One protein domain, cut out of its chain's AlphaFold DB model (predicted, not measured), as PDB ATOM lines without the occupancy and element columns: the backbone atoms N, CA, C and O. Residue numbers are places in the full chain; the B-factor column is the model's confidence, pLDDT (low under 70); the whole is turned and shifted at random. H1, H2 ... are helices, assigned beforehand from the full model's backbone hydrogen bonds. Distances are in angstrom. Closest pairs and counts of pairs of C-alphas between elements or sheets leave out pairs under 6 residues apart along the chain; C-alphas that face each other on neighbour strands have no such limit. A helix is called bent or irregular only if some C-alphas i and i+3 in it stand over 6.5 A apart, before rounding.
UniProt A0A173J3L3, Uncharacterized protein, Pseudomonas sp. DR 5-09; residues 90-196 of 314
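What this domain is: This is residues 90 to 196 of the 314 residues of an uncharacterized protein of Pseudomonas sp. DR 5-09 (UniProt A0A173J3L3). Five helices stand side by side in a zigzag row, neighbours mostly running opposite ways, with H1 and H5 at the two ends. H2, H3, H4 and H5 form a bundle, and H1 packs on H2 as a hairpin. The printed part has 107 residues, in the order H1 to H5 with no named strand, and its class is all helix. It is compact, with a radius of gyration of the C-alphas of 14.2 A and spans of 48 by 32 by 21 A.

How they stand to each other: The hub is H4, residues 149 to 167, with a kink of 42 degrees near residue 160. Its residues 149 to 156 touch H3, residues 133 to 145, closest at the C-alphas of Tyr 143 and Glu 149, 6.1 A apart; this hairpin has a shallow tilt of 5 degrees. Residues 153 to 160 of H4 touch H5, residues 182 to 194, the same way at 34.7 degrees, a shallow tilt only just short of steep; the C-alphas of Ala 156 and Leu 184 are closest, at 7.0 A. Residues 124 to 129 of H2, residues 113 to 130, touch H4, closest at the C-alphas of Gln 129 and Val 163, 5.5 A. H1, residues 90 to 106, touches H2 as a hairpin, the C-alphas of Asp 94 and Ala 127 closest at 5.2 A. H1 is apart from H4 and H5. Every O i to N i+4 pair is within hydrogen-bond range in H5, against 12 of 13 in H1, 12 of 14 in H2, 8 of 9 in H3 and 11 of 15 in H4.

Where its parts are: H4 measures 25.1 A, H1 24.8 A, H2 24.2 A, H3 18.4 A and H5 18.2 A. H1 begins at C-alpha 90 (196.905, 185.372, 68.512) and H5 ends at C-alpha 194 (228.044, 177.086, 69.055). H2 is irregular, C-alphas 126 and 129 being 7.9 A apart; H4 only just, with 6.8 A from C-alpha 161 to 164.

The domain as a whole: The C-alphas of Ser 110 and Ala 196 are the two farthest apart, 48.4 A. The printed part has no cut. The link from H4 to H5, residues 168 to 181, is long. No printed residue is under 70 in pLDDT.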
ATOM      1  N   LYS A  90     195.904 184.738  69.372       78.81
ATOM      2  CA  LYS A  90     196.905 185.372  68.512       78.81
ATOM      3  C   LYS A  90     197.811 184.332  67.851       78.81
ATOM      4  O   LYS A  90     198.032 184.421  66.650       78.81
ATOM      5  N   HIS A  91     198.270 183.343  68.611       77.81
ATOM      6  CA  HIS A  91     199.067 182.232  68.103       77.81
ATOM      7  C   HIS A  91     198.329 181.452  67.005       77.81
ATOM      8  O   HIS A  91     198.864 181.292  65.910       77.81
ATOM      9  N   ASP A  92     197.075 181.065  67.247       78.81
ATOM     10  CA  ASP A  92     196.245 180.347  66.273       78.81
ATOM     11  C   ASP A  92     195.981 181.196  65.023       78.81
ATOM     12  O   ASP A  92     196.011 180.699  63.895       78.81
ATOM     13  N   ALA A  93     195.756 182.503  65.201       80.62
ATOM     14  CA  ALA A  93     195.590 183.435  64.094       80.62
ATOM     15  C   ALA A  93     196.871 183.566  63.254       80.62
ATOM     16  O   ALA A  93     196.781 183.617  62.026       80.62
ATOM     17  N   ASP A  94     198.039 183.598  63.898       81.31
ATOM     18  CA  ASP A  94     199.346 183.689  63.249       81.31
ATOM     19  C   ASP A  94     199.691 182.382  62.503       81.31
ATOM     20  O   ASP A  94     200.126 182.440  61.351       81.31
ATOM     21  N   ILE A  95     199.390 181.207  63.071       80.25
ATOM     22  CA  ILE A  95     199.517 179.906  62.381       80.25
ATOM     23  C   ILE A  95     198.560 179.819  61.185       80.25
ATOM     24  O   ILE A  95     198.939 179.360  60.104       80.25
ATOM     25  N   ALA A  96     197.330 180.320  61.324       86.69
ATOM     26  CA  ALA A  96     196.360 180.328  60.232       86.69
ATOM     27  C   ALA A  96     196.818 181.171  59.025       86.69
ATOM     28  O   ALA A  96     196.336 180.946  57.912       86.69
ATOM     29  N   LEU A  97     197.734 182.134  59.203       89.06
ATOM     30  CA  LEU A  97     198.335 182.866  58.081       89.06
ATOM     31  C   LEU A  97     199.225 181.961  57.224       89.06
ATOM     32  O   LEU A  97     199.170 182.054  55.997       89.06
ATOM     33  N   LEU A  98     199.995 181.064  57.848       90.19
ATOM     34  CA  LEU A  98     200.832 180.106  57.127       90.19
ATOM     35  C   LEU A  98     199.971 179.146  56.308       90.19
ATOM     36  O   LEU A  98     200.209 178.989  55.112       90.19
ATOM     37  N   GLN A  99     198.912 178.595  56.909       88.88
ATOM     38  CA  GLN A  99     197.982 177.721  56.190       88.88
ATOM     39  C   GLN A  99     197.337 178.433  54.993       88.88
ATOM     40  O   GLN A  99     197.291 177.882  53.900       88.88
ATOM     41  N   LYS A 100     196.905 179.690  55.155       90.50
ATOM     42  CA  LYS A 100     196.326 180.472  54.048       90.50
ATOM     43  C   LYS A 100     197.317 180.729  52.915       90.50
ATOM     44  O   LYS A 100     196.908 180.761  51.755       90.50
ATOM     45  N   ALA A 101     198.594 180.947  53.234       91.94
ATOM     46  CA  ALA A 101     199.635 181.100  52.220       91.94
ATOM     47  C   ALA A 101     199.823 179.795  51.428       91.94
ATOM     48  O   ALA A 101     199.870 179.829  50.197       91.94
ATOM     49  N   TRP A 102     199.816 178.648  52.116       93.19
ATOM     50  CA  TRP A 102     199.851 177.327  51.485       93.19
ATOM     51  C   TRP A 102     198.621 177.038  50.628       93.19
ATOM     52  O   TRP A 102     198.765 176.598  49.486       93.19
ATOM     53  N   ASP A 103     197.422 177.347  51.119       92.44
ATOM     54  CA  ASP A 103     196.185 177.188  50.351       92.44
ATOM     55  C   ASP A 103     196.257 177.996  49.047       92.44
ATOM     56  O   ASP A 103     195.872 177.503  47.988       92.44
ATOM     57  N   LEU A 104     196.801 179.217  49.090       91.69
ATOM     58  CA  LEU A 104     196.966 180.060  47.905       91.69
ATOM     59  C   LEU A 104     197.984 179.489  46.908       91.69
ATOM     60  O   LEU A 104     197.739 179.556  45.701       91.69
ATOM     61  N   PHE A 105     199.096 178.937  47.399       91.00
ATOM     62  CA  PHE A 105     200.112 178.276  46.576       91.00
ATOM     63  C   PHE A 105     199.554 177.021  45.888       91.00
ATOM     64  O   PHE A 105     199.757 176.828  44.693       91.00
ATOM     65  N   HIS A 106     198.786 176.198  46.605       91.38
ATOM     66  CA  HIS A 106     198.246 174.944  46.068       91.38
ATOM     67  C   HIS A 106     196.942 175.100  45.269       91.38
ATOM     68  O   HIS A 106     196.566 174.190  44.529       91.38
ATOM     69  N   ALA A 107     196.235 176.227  45.387       89.00
ATOM     70  CA  ALA A 107     194.919 176.408  44.769       89.00
ATOM     71  C   ALA A 107     194.937 176.550  43.237       89.00
ATOM     72  O   ALA A 107     193.879 176.432  42.609       89.00
ATOM     73  N   SER A 108     196.071 176.872  42.604       85.75
ATOM     74  CA  SER A 108     196.078 177.163  41.166       85.75
ATOM     75  C   SER A 108     197.446 177.048  40.498       85.75
ATOM     76  O   SER A 108     198.460 177.367  41.095       85.75
ATOM     77  N   PHE A 109     197.438 176.723  39.200       88.50
ATOM     78  CA  PHE A 109     198.571 176.906  38.275       88.50
ATOM     79  C   PHE A 109     198.546 178.275  37.566       88.50
ATOM     80  O   PHE A 109     199.217 178.480  36.555       88.50
ATOM     81  N   SER A 110     197.697 179.198  38.022       87.50
ATOM     82  CA  SER A 110     197.636 180.553  37.465       87.50
ATOM     83  C   SER A 110     198.919 181.320  37.780       87.50
ATOM     84  O   SER A 110     199.523 181.099  38.818       87.50
ATOM     85  N   ASN A 111     199.287 182.287  36.937       85.25
ATOM     86  CA  ASN A 111     200.399 183.197  37.219       85.25
ATOM     87  C   ASN A 111     200.008 184.178  38.344       85.25
ATOM     88  O   ASN A 111     199.453 185.253  38.090       85.25
ATOM     89  N   ASN A 112     200.206 183.761  39.593       88.06
ATOM     90  CA  ASN A 112     199.878 184.507  40.808       88.06
ATOM     91  C   ASN A 112     201.073 184.628  41.772       88.06
ATOM     92  O   ASN A 112     200.862 184.944  42.943       88.06
ATOM     93  N   ASP A 113     202.299 184.465  41.269       86.12
ATOM     94  CA  ASP A 113     203.560 184.421  42.020       86.12
ATOM     95  C   ASP A 113     203.669 185.565  43.038       86.12
ATOM     96  O   ASP A 113     203.886 185.347  44.225       86.12
ATOM     97  N   SER A 114     203.397 186.797  42.597       88.12
ATOM     98  CA  SER A 114     203.427 187.992  43.457       88.12
ATOM     99  C   SER A 114     202.465 187.928  44.649       88.12
ATOM    100  O   SER A 114     202.783 188.436  45.720       88.12
ATOM    101  N   LYS A 115     201.288 187.310  44.489       90.06
ATOM    102  CA  LYS A 115     200.303 187.172  45.574       90.06
ATOM    103  C   LYS A 115     200.713 186.087  46.558       90.06
ATOM    104  O   LYS A 115     200.503 186.259  47.754       90.06
ATOM    105  N   VAL A 116     201.271 184.990  46.048       90.81
ATOM    106  CA  VAL A 116     201.771 183.887  46.872       90.81
ATOM    107  C   VAL A 116     202.955 184.355  47.712       90.81
ATOM    108  O   VAL A 116     202.929 184.205  48.932       90.81
ATOM    109  N   LEU A 117     203.940 185.003  47.087       91.06
ATOM    110  CA  LEU A 117     205.096 185.562  47.787       91.06
ATOM    111  C   LEU A 117     204.668 186.591  48.831       91.06
ATOM    112  O   LEU A 117     205.026 186.448  49.994       91.06
ATOM    113  N   ALA A 118     203.791 187.538  48.479       92.44
ATOM    114  CA  ALA A 118     203.278 188.512  49.442       92.44
ATOM    115  C   ALA A 118     202.555 187.862  50.638       92.44
ATOM    116  O   ALA A 118     202.628 188.378  51.755       92.44
ATOM    117  N   ALA A 119     201.863 186.734  50.434       92.69
ATOM    118  CA  ALA A 119     201.242 185.988  51.524       92.69
ATOM    119  C   ALA A 119     202.295 185.338  52.436       92.69
ATOM    120  O   ALA A 119     202.199 185.475  53.653       92.69
ATOM    121  N   PHE A 120     203.323 184.694  51.872       93.94
ATOM    122  CA  PHE A 120     204.417 184.120  52.662       93.94
ATOM    123  C   PHE A 120     205.246 185.185  53.383       93.94
ATOM    124  O   PHE A 120     205.527 185.018  54.564       93.94
ATOM    125  N   GLU A 121     205.591 186.294  52.730       93.75
ATOM    126  CA  GLU A 121     206.313 187.413  53.350       93.75
ATOM    127  C   GLU A 121     205.520 188.012  54.518       93.75
ATOM    128  O   GLU A 121     206.079 188.275  55.586       93.75
ATOM    129  N   LEU A 122     204.201 188.174  54.354       92.38
ATOM    130  CA  LEU A 122     203.324 188.615  55.434       92.38
ATOM    131  C   LEU A 122     203.360 187.630  56.607       92.38
ATOM    132  O   LEU A 122     203.508 188.061  57.753       92.38
ATOM    133  N   THR A 123     203.261 186.331  56.332       92.06
ATOM    134  CA  THR A 123     203.335 185.290  57.360       92.06
ATOM    135  C   THR A 123     204.689 185.302  58.065       92.06
ATOM    136  O   THR A 123     204.720 185.368  59.288       92.06
ATOM    137  N   ILE A 124     205.805 185.338  57.332       93.25
ATOM    138  CA  ILE A 124     207.156 185.444  57.901       93.25
ATOM    139  C   ILE A 124     207.253 186.684  58.801       93.25
ATOM    140  O   ILE A 124     207.733 186.610  59.928       93.25
ATOM    141  N   SER A 125     206.745 187.833  58.356       90.44
ATOM    142  CA  SER A 125     206.848 189.073  59.134       90.44
ATOM    143  C   SER A 125     206.095 189.039  60.473       90.44
ATOM    144  O   SER A 125     206.485 189.750  61.400       90.44
ATOM    145  N   ARG A 126     205.028 188.234  60.586       88.81
ATOM    146  CA  ARG A 126     204.144 188.198  61.766       88.81
ATOM    147  C   ARG A 126     204.313 186.961  62.639       88.81
ATOM    148  O   ARG A 126     204.225 187.075  63.854       88.81
ATOM    149  N   ALA A 127     204.557 185.813  62.021       89.56
ATOM    150  CA  ALA A 127     204.430 184.499  62.636       89.56
ATOM    151  C   ALA A 127     205.747 183.707  62.684       89.56
ATOM    152  O   ALA A 127     205.736 182.583  63.171       89.56
ATOM    153  N   LEU A 128     206.886 184.267  62.243       90.56
ATOM    154  CA  LEU A 128     208.177 183.552  62.228       90.56
ATOM    155  C   LEU A 128     208.562 182.952  63.590       90.56
ATOM    156  O   LEU A 128     209.139 181.874  63.644       90.56
ATOM    157  N   GLN A 129     208.201 183.613  64.694       89.06
ATOM    158  CA  GLN A 129     208.432 183.122  66.062       89.06
ATOM    159  C   GLN A 129     207.694 181.812  66.398       89.06
ATOM    160  O   GLN A 129     207.989 181.180  67.406       89.06
ATOM    161  N   HIS A 130     206.704 181.435  65.588       87.00
ATOM    162  CA  HIS A 130     205.899 180.228  65.753       87.00
ATOM    163  C   HIS A 130     206.266 179.136  64.746       87.00
ATOM    164  O   HIS A 130     205.695 178.053  64.809       87.00
ATOM    165  N   PHE A 131     207.199 179.403  63.830       88.44
ATOM    166  CA  PHE A 131     207.614 178.419  62.838       88.44
ATOM    167  C   PHE A 131     208.444 177.331  63.507       88.44
ATOM    168  O   PHE A 131     209.385 177.617  64.258       88.44
ATOM    169  N   ASN A 132     208.148 176.080  63.172       88.00
ATOM    170  CA  ASN A 132     209.112 175.010  63.364       88.00
ATOM    171  C   ASN A 132     210.136 175.014  62.207       88.00
ATOM    172  O   ASN A 132     209.970 175.689  61.187       88.00
ATOM    173  N   ILE A 133     211.217 174.252  62.367       90.50
ATOM    174  CA  ILE A 133     212.291 174.169  61.371       90.50
ATOM    175  C   ILE A 133     211.800 173.653  60.003       90.50
ATOM    176  O   ILE A 133     212.277 174.114  58.970       90.50
ATOM    177  N   ASN A 134     210.816 172.749  59.984       89.81
ATOM    178  CA  ASN A 134     210.260 172.162  58.762       89.81
ATOM    179  C   ASN A 134     209.345 173.141  58.015       89.81
ATOM    180  O   ASN A 134     209.332 173.149  56.783       89.81
ATOM    181  N   ASP A 135     208.610 173.987  58.741       91.12
ATOM    182  CA  ASP A 135     207.827 175.077  58.157       91.12
ATOM    183  C   ASP A 135     208.767 176.023  57.407       91.12
ATOM    184  O   ASP A 135     208.527 176.368  56.246       91.12
ATOM    185  N   LEU A 136     209.883 176.389  58.049       93.62
ATOM    186  CA  LEU A 136     210.901 177.230  57.438       93.62
ATOM    187  C   LEU A 136     211.587 176.533  56.253       93.62
ATOM    188  O   LEU A 136     211.765 177.178  55.225       93.62
ATOM    189  N   ASP A 137     211.925 175.245  56.345       93.94
ATOM    190  CA  ASP A 137     212.526 174.464  55.245       93.94
ATOM    191  C   ASP A 137     211.615 174.386  54.016       93.94
ATOM    192  O   ASP A 137     212.051 174.600  52.880       93.94
ATOM    193  N   SER A 138     210.319 174.180  54.247       92.00
ATOM    194  CA  SER A 138     209.310 174.110  53.188       92.00
ATOM    195  C   SER A 138     209.162 175.449  52.465       92.00
ATOM    196  O   SER A 138     209.183 175.498  51.235       92.00
ATOM    197  N   VAL A 139     209.067 176.551  53.217       93.31
ATOM    198  CA  VAL A 139     209.024 177.897  52.629       93.31
ATOM    199  C   VAL A 139     210.344 178.210  51.925       93.31
ATOM    200  O   VAL A 139     210.341 178.727  50.811       93.31
ATOM    201  N   THR A 140     211.478 177.835  52.519       94.12
ATOM    202  CA  THR A 140     212.804 178.098  51.949       94.12
ATOM    203  C   THR A 140     213.007 177.418  50.608       94.12
ATOM    204  O   THR A 140     213.518 178.045  49.680       94.12
ATOM    205  N   SER A 141     212.526 176.186  50.467       92.81
ATOM    206  CA  SER A 141     212.582 175.447  49.206       92.81
ATOM    207  C   SER A 141     211.910 176.213  48.057       92.81
ATOM    208  O   SER A 141     212.497 176.337  46.986       92.81
ATOM    209  N   ILE A 142     210.747 176.833  48.297       92.06
ATOM    210  CA  ILE A 142     210.041 177.635  47.280       92.06
ATOM    211  C   ILE A 142     210.854 178.868  46.876       92.06
ATOM    212  O   ILE A 142     210.996 179.157  45.690       92.06
ATOM    213  N   TYR A 143     211.398 179.608  47.844       93.75
ATOM    214  CA  TYR A 143     212.171 180.818  47.538       93.75
ATOM    215  C   TYR A 143     213.463 180.501  46.779       93.75
ATOM    216  O   TYR A 143     213.869 181.289  45.926       93.75
ATOM    217  N   TYR A 144     214.078 179.345  47.040       93.50
ATOM    218  CA  TYR A 144     215.212 178.853  46.259       93.50
ATOM    219  C   TYR A 144     214.813 178.509  44.819       93.50
ATOM    220  O   TYR A 144     215.483 178.934  43.883       93.50
ATOM    221  N   GLU A 145     213.693 177.811  44.614       91.19
ATOM    222  CA  GLU A 145     213.196 177.504  43.264       91.19
ATOM    223  C   GLU A 145     212.846 178.765  42.454       91.19
ATOM    224  O   GLU A 145     212.978 178.778  41.229       91.19
ATOM    225  N   LEU A 146     212.453 179.847  43.133       90.31
ATOM    226  CA  LEU A 146     212.145 181.145  42.529       90.31
ATOM    227  C   LEU A 146     213.362 182.083  42.394       90.31
ATOM    228  O   LEU A 146     213.201 183.213  41.927       90.31
ATOM    229  N   GLY A 147     214.568 181.649  42.785       91.81
ATOM    230  CA  GLY A 147     215.797 182.450  42.696       91.81
ATOM    231  C   GLY A 147     215.825 183.662  43.638       91.81
ATOM    232  O   GLY A 147     216.365 184.715  43.292       91.81
ATOM    233  N   GLN A 148     215.173 183.553  44.798       92.56
ATOM    234  CA  GLN A 148     215.114 184.583  45.841       92.56
ATOM    235  C   GLN A 148     215.870 184.159  47.110       92.56
ATOM    236  O   GLN A 148     215.423 184.395  48.236       92.56
ATOM    237  N   GLU A 149     217.048 183.551  46.943       93.88
ATOM    238  CA  GLU A 149     217.841 183.000  48.048       93.88
ATOM    239  C   GLU A 149     218.293 184.093  49.024       93.88
ATOM    240  O   GLU A 149     218.359 183.886  50.232       93.88
ATOM    241  N   THR A 150     218.579 185.295  48.520       93.69
ATOM    242  CA  THR A 150     219.077 186.414  49.336       93.69
ATOM    243  C   THR A 150     218.085 186.849  50.411       93.69
ATOM    244  O   THR A 150     218.482 187.084  51.553       93.69
ATOM    245  N   PHE A 151     216.799 186.931  50.066       93.50
ATOM    246  CA  PHE A 151     215.746 187.293  51.007       93.50
ATOM    247  C   PHE A 151     215.560 186.198  52.056       93.50
ATOM    248  O   PHE A 151     215.612 186.471  53.256       93.50
ATOM    249  N   ILE A 152     215.386 184.953  51.613       95.19
ATOM    250  CA  ILE A 152     215.043 183.866  52.527       95.19
ATOM    251  C   ILE A 152     216.210 183.471  53.436       95.19
ATOM    252  O   ILE A 152     215.988 183.156  54.602       95.19
ATOM    253  N   ASN A 153     217.456 183.613  52.975       95.69
ATOM    254  CA  ASN A 153     218.633 183.413  53.820       95.69
ATOM    255  C   ASN A 153     218.712 184.460  54.933       95.69
ATOM    256  O   ASN A 153     219.025 184.117  56.070       95.69
ATOM    257  N   SER A 154     218.331 185.714  54.658       95.88
ATOM    258  CA  SER A 154     218.216 186.737  55.707       95.88
ATOM    259  C   SER A 154     217.132 186.399  56.735       95.88
ATOM    260  O   SER A 154     217.281 186.733  57.911       95.88
ATOM    261  N   VAL A 155     216.034 185.765  56.313       95.00
ATOM    262  CA  VAL A 155     214.973 185.302  57.221       95.00
ATOM    263  C   VAL A 155     215.467 184.129  58.066       95.00
ATOM    264  O   VAL A 155     215.259 184.125  59.278       95.00
ATOM    265  N   ALA A 156     216.158 183.169  57.449       95.12
ATOM    266  CA  ALA A 156     216.766 182.040  58.140       95.12
ATOM    267  C   ALA A 156     217.790 182.498  59.188       95.12
ATOM    268  O   ALA A 156     217.729 182.064  60.335       95.12
ATOM    269  N   ASP A 157     218.669 183.441  58.841       95.19
ATOM    270  CA  ASP A 157     219.625 184.039  59.778       95.19
ATOM    271  C   ASP A 157     218.933 184.629  61.009       95.19
ATOM    272  O   ASP A 157     219.343 184.386  62.150       95.19
ATOM    273  N   LYS A 158     217.842 185.367  60.786       94.19
ATOM    274  CA  LYS A 158     217.032 185.923  61.869       94.19
ATOM    275  C   LYS A 158     216.407 184.821  62.724       94.19
ATOM    276  O   LYS A 158     216.454 184.906  63.949       94.19
ATOM    277  N   TYR A 159     215.862 183.780  62.099       94.31
ATOM    278  CA  TYR A 159     215.261 182.647  62.799       94.31
ATOM    279  C   TYR A 159     216.260 181.956  63.736       94.31
ATOM    280  O   TYR A 159     215.959 181.780  64.916       94.31
ATOM    281  N   PHE A 160     217.469 181.641  63.264       93.31
ATOM    282  CA  PHE A 160     218.497 180.998  64.094       93.31
ATOM    283  C   PHE A 160     219.094 181.906  65.170       93.31
ATOM    284  O   PHE A 160     219.596 181.409  66.176       93.31
ATOM    285  N   THR A 161     219.029 183.224  64.985       91.88
ATOM    286  CA  THR A 161     219.533 184.188  65.971       91.88
ATOM    287  C   THR A 161     218.509 184.475  67.070       91.88
ATOM    288  O   THR A 161     218.874 184.579  68.239       91.88
ATOM    289  N   GLU A 162     217.234 184.623  66.708       91.31
ATOM    290  CA  GLU A 162     216.196 185.143  67.607       91.31
ATOM    291  C   GLU A 162     215.201 184.077  68.079       91.31
ATOM    292  O   GLU A 162     214.761 184.130  69.224       91.31
ATOM    293  N   VAL A 163     214.823 183.130  67.216       90.12
ATOM    294  CA  VAL A 163     213.702 182.207  67.468       90.12
ATOM    295  C   VAL A 163     214.200 180.846  67.928       90.12
ATOM    296  O   VAL A 163     213.835 180.383  69.007       90.12
ATOM    297  N   PHE A 164     215.068 180.215  67.143       90.75
ATOM    298  CA  PHE A 164     215.525 178.849  67.386       90.75
ATOM    299  C   PHE A 164     216.141 178.634  68.783       90.75
ATOM    300  O   PHE A 164     215.765 177.661  69.440       90.75
ATOM    301  N   PRO A 165     216.975 179.551  69.325       88.00
ATOM    302  CA  PRO A 165     217.523 179.389  70.673       88.00
ATOM    303  C   PRO A 165     216.452 179.376  71.775       88.00
ATOM    304  O   PRO A 165     216.655 178.778  72.831       88.00
ATOM    305  N   THR A 166     215.295 180.010  71.547       86.69
ATOM    306  CA  THR A 166     214.202 180.059  72.539       86.69
ATOM    307  C   THR A 166     213.467 178.730  72.683       86.69
ATOM    308  O   THR A 166     212.823 178.505  73.706       86.69
ATOM    309  N   LEU A 167     213.614 177.826  71.707       83.56
ATOM    310  CA  LEU A 167     213.052 176.476  71.755       83.56
ATOM    311  C   LEU A 167     213.794 175.571  72.752       83.56
ATOM    312  O   LEU A 167     213.287 174.511  73.106       83.56
ATOM    313  N   GLY A 168     214.988 175.970  73.208       80.94
ATOM    314  CA  GLY A 168     215.758 175.217  74.202       80.94
ATOM    315  C   GLY A 168     216.338 173.895  73.691       80.94
ATOM    316  O   GLY A 168     216.776 173.081  74.501       80.94
ATOM    317  N   ILE A 169     216.364 173.684  72.373       82.62
ATOM    318  CA  ILE A 169     216.900 172.473  71.747       82.62
ATOM    319  C   ILE A 169     218.425 172.475  71.866       82.62
ATOM    320  O   ILE A 169     219.083 173.456  71.498       82.62
ATOM    321  N   ARG A 170     218.982 171.374  72.383       79.00
ATOM    322  CA  ARG A 170     220.428 171.222  72.625       79.00
ATOM    323  C   ARG A 170     221.072 170.071  71.868       79.00
ATOM    324  O   ARG A 170     222.276 170.120  71.603       79.00
ATOM    325  N   GLU A 171     220.273 169.090  71.468       76.31
ATOM    326  CA  GLU A 171     220.754 167.907  70.771       76.31
ATOM    327  C   GLU A 171     220.146 167.785  69.378       76.31
ATOM    328  O   GLU A 171     219.012 168.196  69.128       76.31
ATOM    329  N   LYS A 172     220.913 167.214  68.445       81.38
ATOM    330  CA  LYS A 172     220.471 167.092  67.051       81.38
ATOM    331  C   LYS A 172     219.323 166.102  66.884       81.38
ATOM    332  O   LYS A 172     218.476 166.304  66.023       81.38
ATOM    333  N   TYR A 173     219.274 165.053  67.704       77.44
ATOM    334  CA  TYR A 173     218.217 164.039  67.636       77.44
ATOM    335  C   TYR A 173     216.840 164.574  68.062       77.44
ATOM    336  O   TYR A 173     215.826 163.978  67.708       77.44
ATOM    337  N   ASP A 174     216.793 165.701  68.783       80.44
ATOM    338  CA  ASP A 174     215.545 166.400  69.115       80.44
ATOM    339  C   ASP A 174     214.935 167.099  67.883       80.44
ATOM    340  O   ASP A 174     213.779 167.526  67.904       80.44
ATOM    341  N   ILE A 175     215.698 167.218  66.788       83.75
ATOM    342  CA  ILE A 175     215.215 167.768  65.524       83.75
ATOM    343  C   ILE A 175     214.430 166.705  64.772       83.75
ATOM    344  O   ILE A 175     214.971 165.767  64.182       83.75
ATOM    345  N   PHE A 176     213.115 166.895  64.749       80.38
ATOM    346  CA  PHE A 176     212.231 166.098  63.920       80.38
ATOM    347  C   PHE A 176     212.433 166.440  62.440       80.38
ATOM    348  O   PHE A 176     211.995 167.494  61.987       80.38
ATOM    349  N   HIS A 177     213.052 165.509  61.709       82.81
ATOM    350  CA  HIS A 177     213.490 165.635  60.316       82.81
ATOM    351  C   HIS A 177     214.523 166.740  60.078       82.81
ATOM    352  O   HIS A 177     214.299 167.924  60.305       82.81
ATOM    353  N   TRP A 178     215.679 166.331  59.560       86.38
ATOM    354  CA  TRP A 178     216.709 167.278  59.168       86.38
ATOM    355  C   TRP A 178     216.266 168.067  57.923       86.38
ATOM    356  O   TRP A 178     215.747 167.438  56.990       86.38
ATOM    357  N   PRO A 179     216.471 169.400  57.875       91.31
ATOM    358  CA  PRO A 179     216.116 170.216  56.718       91.31
ATOM    359  C   PRO A 179     216.759 169.703  55.437       91.31
ATOM    360  O   PRO A 179     217.904 169.241  55.448       91.31
ATOM    361  N   ARG A 180     216.030 169.805  54.324       89.94
ATOM    362  CA  ARG A 180     216.552 169.457  52.997       89.94
ATOM    363  C   ARG A 180     217.383 170.583  52.406       89.94
ATOM    364  O   ARG A 180     218.273 170.320  51.601       89.94
ATOM    365  N   ASN A 181     217.071 171.825  52.762       92.38
ATOM    366  CA  ASN A 181     217.806 172.977  52.283       92.38
ATOM    367  C   ASN A 181     219.202 173.044  52.927       92.38
ATOM    368  O   ASN A 181     219.332 173.184  54.142       92.38
ATOM    369  N   GLU A 182     220.243 173.024  52.089       91.50
ATOM    370  CA  GLU A 182     221.647 173.019  52.527       91.50
ATOM    371  C   GLU A 182     222.006 174.218  53.418       91.50
ATOM    372  O   GLU A 182     222.805 174.083  54.346       91.50
ATOM    373  N   TYR A 183     221.411 175.390  53.175       93.88
ATOM    374  CA  TYR A 183     221.679 176.582  53.976       93.88
ATOM    375  C   TYR A 183     221.105 176.448  55.390       93.88
ATOM    376  O   TYR A 183     221.789 176.770  56.360       93.88
ATOM    377  N   LEU A 184     219.885 175.922  55.530       93.62
ATOM    378  CA  LEU A 184     219.294 175.656  56.844       93.62
ATOM    379  C   LEU A 184     220.036 174.547  57.592       93.62
ATOM    380  O   LEU A 184     220.284 174.696  58.789       93.62
ATOM    381  N   SER A 185     220.437 173.476  56.899       92.75
ATOM    382  CA  SER A 185     221.279 172.422  57.478       92.75
ATOM    383  C   SER A 185     222.587 172.996  58.024       92.75
ATOM    384  O   SER A 185     222.918 172.771  59.186       92.75
ATOM    385  N   LEU A 186     223.279 173.822  57.231       93.31
ATOM    386  CA  LEU A 186     224.512 174.489  57.649       93.31
ATOM    387  C   LEU A 186     224.293 175.368  58.889       93.31
ATOM    388  O   LEU A 186     225.131 175.390  59.789       93.31
ATOM    389  N   LYS A 187     223.179 176.104  58.953       93.56
ATOM    390  CA  LYS A 187     222.859 176.964  60.101       93.56
ATOM    391  C   LYS A 187     222.535 176.173  61.364       93.56
ATOM    392  O   LYS A 187     222.959 176.585  62.442       93.56
ATOM    393  N   LEU A 188     221.845 175.039  61.240       91.56
ATOM    394  CA  LEU A 188     221.643 174.116  62.356       91.56
ATOM    395  C   LEU A 188     222.973 173.589  62.879       91.56
ATOM    396  O   LEU A 188     223.213 173.647  64.082       91.56
ATOM    397  N   ASP A 189     223.844 173.112  61.991       89.19
ATOM    398  CA  ASP A 189     225.158 172.607  62.385       89.19
ATOM    399  C   ASP A 189     225.970 173.688  63.106       89.19
ATOM    400  O   ASP A 189     226.454 173.453  64.212       89.19
ATOM    401  N   GLN A 190     226.007 174.910  62.563       90.31
ATOM    402  CA  GLN A 190     226.646 176.063  63.211       90.31
ATOM    403  C   GLN A 190     226.048 176.373  64.590       90.31
ATOM    404  O   GLN A 190     226.785 176.689  65.528       90.31
ATOM    405  N   TYR A 191     224.724 176.286  64.741       90.31
ATOM    406  CA  TYR A 191     224.065 176.475  66.031       90.31
ATOM    407  C   TYR A 191     224.510 175.407  67.036       90.31
ATOM    408  O   TYR A 191     224.968 175.756  68.125       90.31
ATOM    409  N   PHE A 192     224.463 174.123  66.679       86.12
ATOM    410  CA  PHE A 192     224.873 173.046  67.585       86.12
ATOM    411  C   PHE A 192     226.367 173.104  67.927       86.12
ATOM    412  O   PHE A 192     226.745 172.866  69.076       86.12
ATOM    413  N   GLU A 193     227.220 173.476  66.975       84.50
ATOM    414  CA  GLU A 193     228.635 173.748  67.233       84.50
ATOM    415  C   GLU A 193     228.827 174.895  68.230       84.50
ATOM    416  O   GLU A 193     229.720 174.828  69.077       84.50
ATOM    417  N   SER A 194     227.978 175.925  68.163       84.75
ATOM    418  CA  SER A 194     228.044 177.086  69.055       84.75
ATOM    419  C   SER A 194     227.642 176.788  70.502       84.75
ATOM    420  O   SER A 194     228.079 177.511  71.399       84.75
ATOM    421  N   LEU A 195     226.863 175.724  70.740       81.19
ATOM    422  CA  LEU A 195     226.445 175.305  72.084       81.19
ATOM    423  C   LEU A 195     227.595 174.747  72.931       81.19
ATOM    424  O   LEU A 195     227.490 174.707  74.155       81.19
ATOM    425  N   ALA A 196     228.699 174.334  72.304       79.00
ATOM    426  CA  ALA A 196     229.853 173.799  73.012       79.00
ATOM    427  C   ALA A 196     230.373 174.784  74.076       79.00
ATOM    428  O   ALA A 196     230.620 175.962  73.795       79.00
TER     429      ALA A 196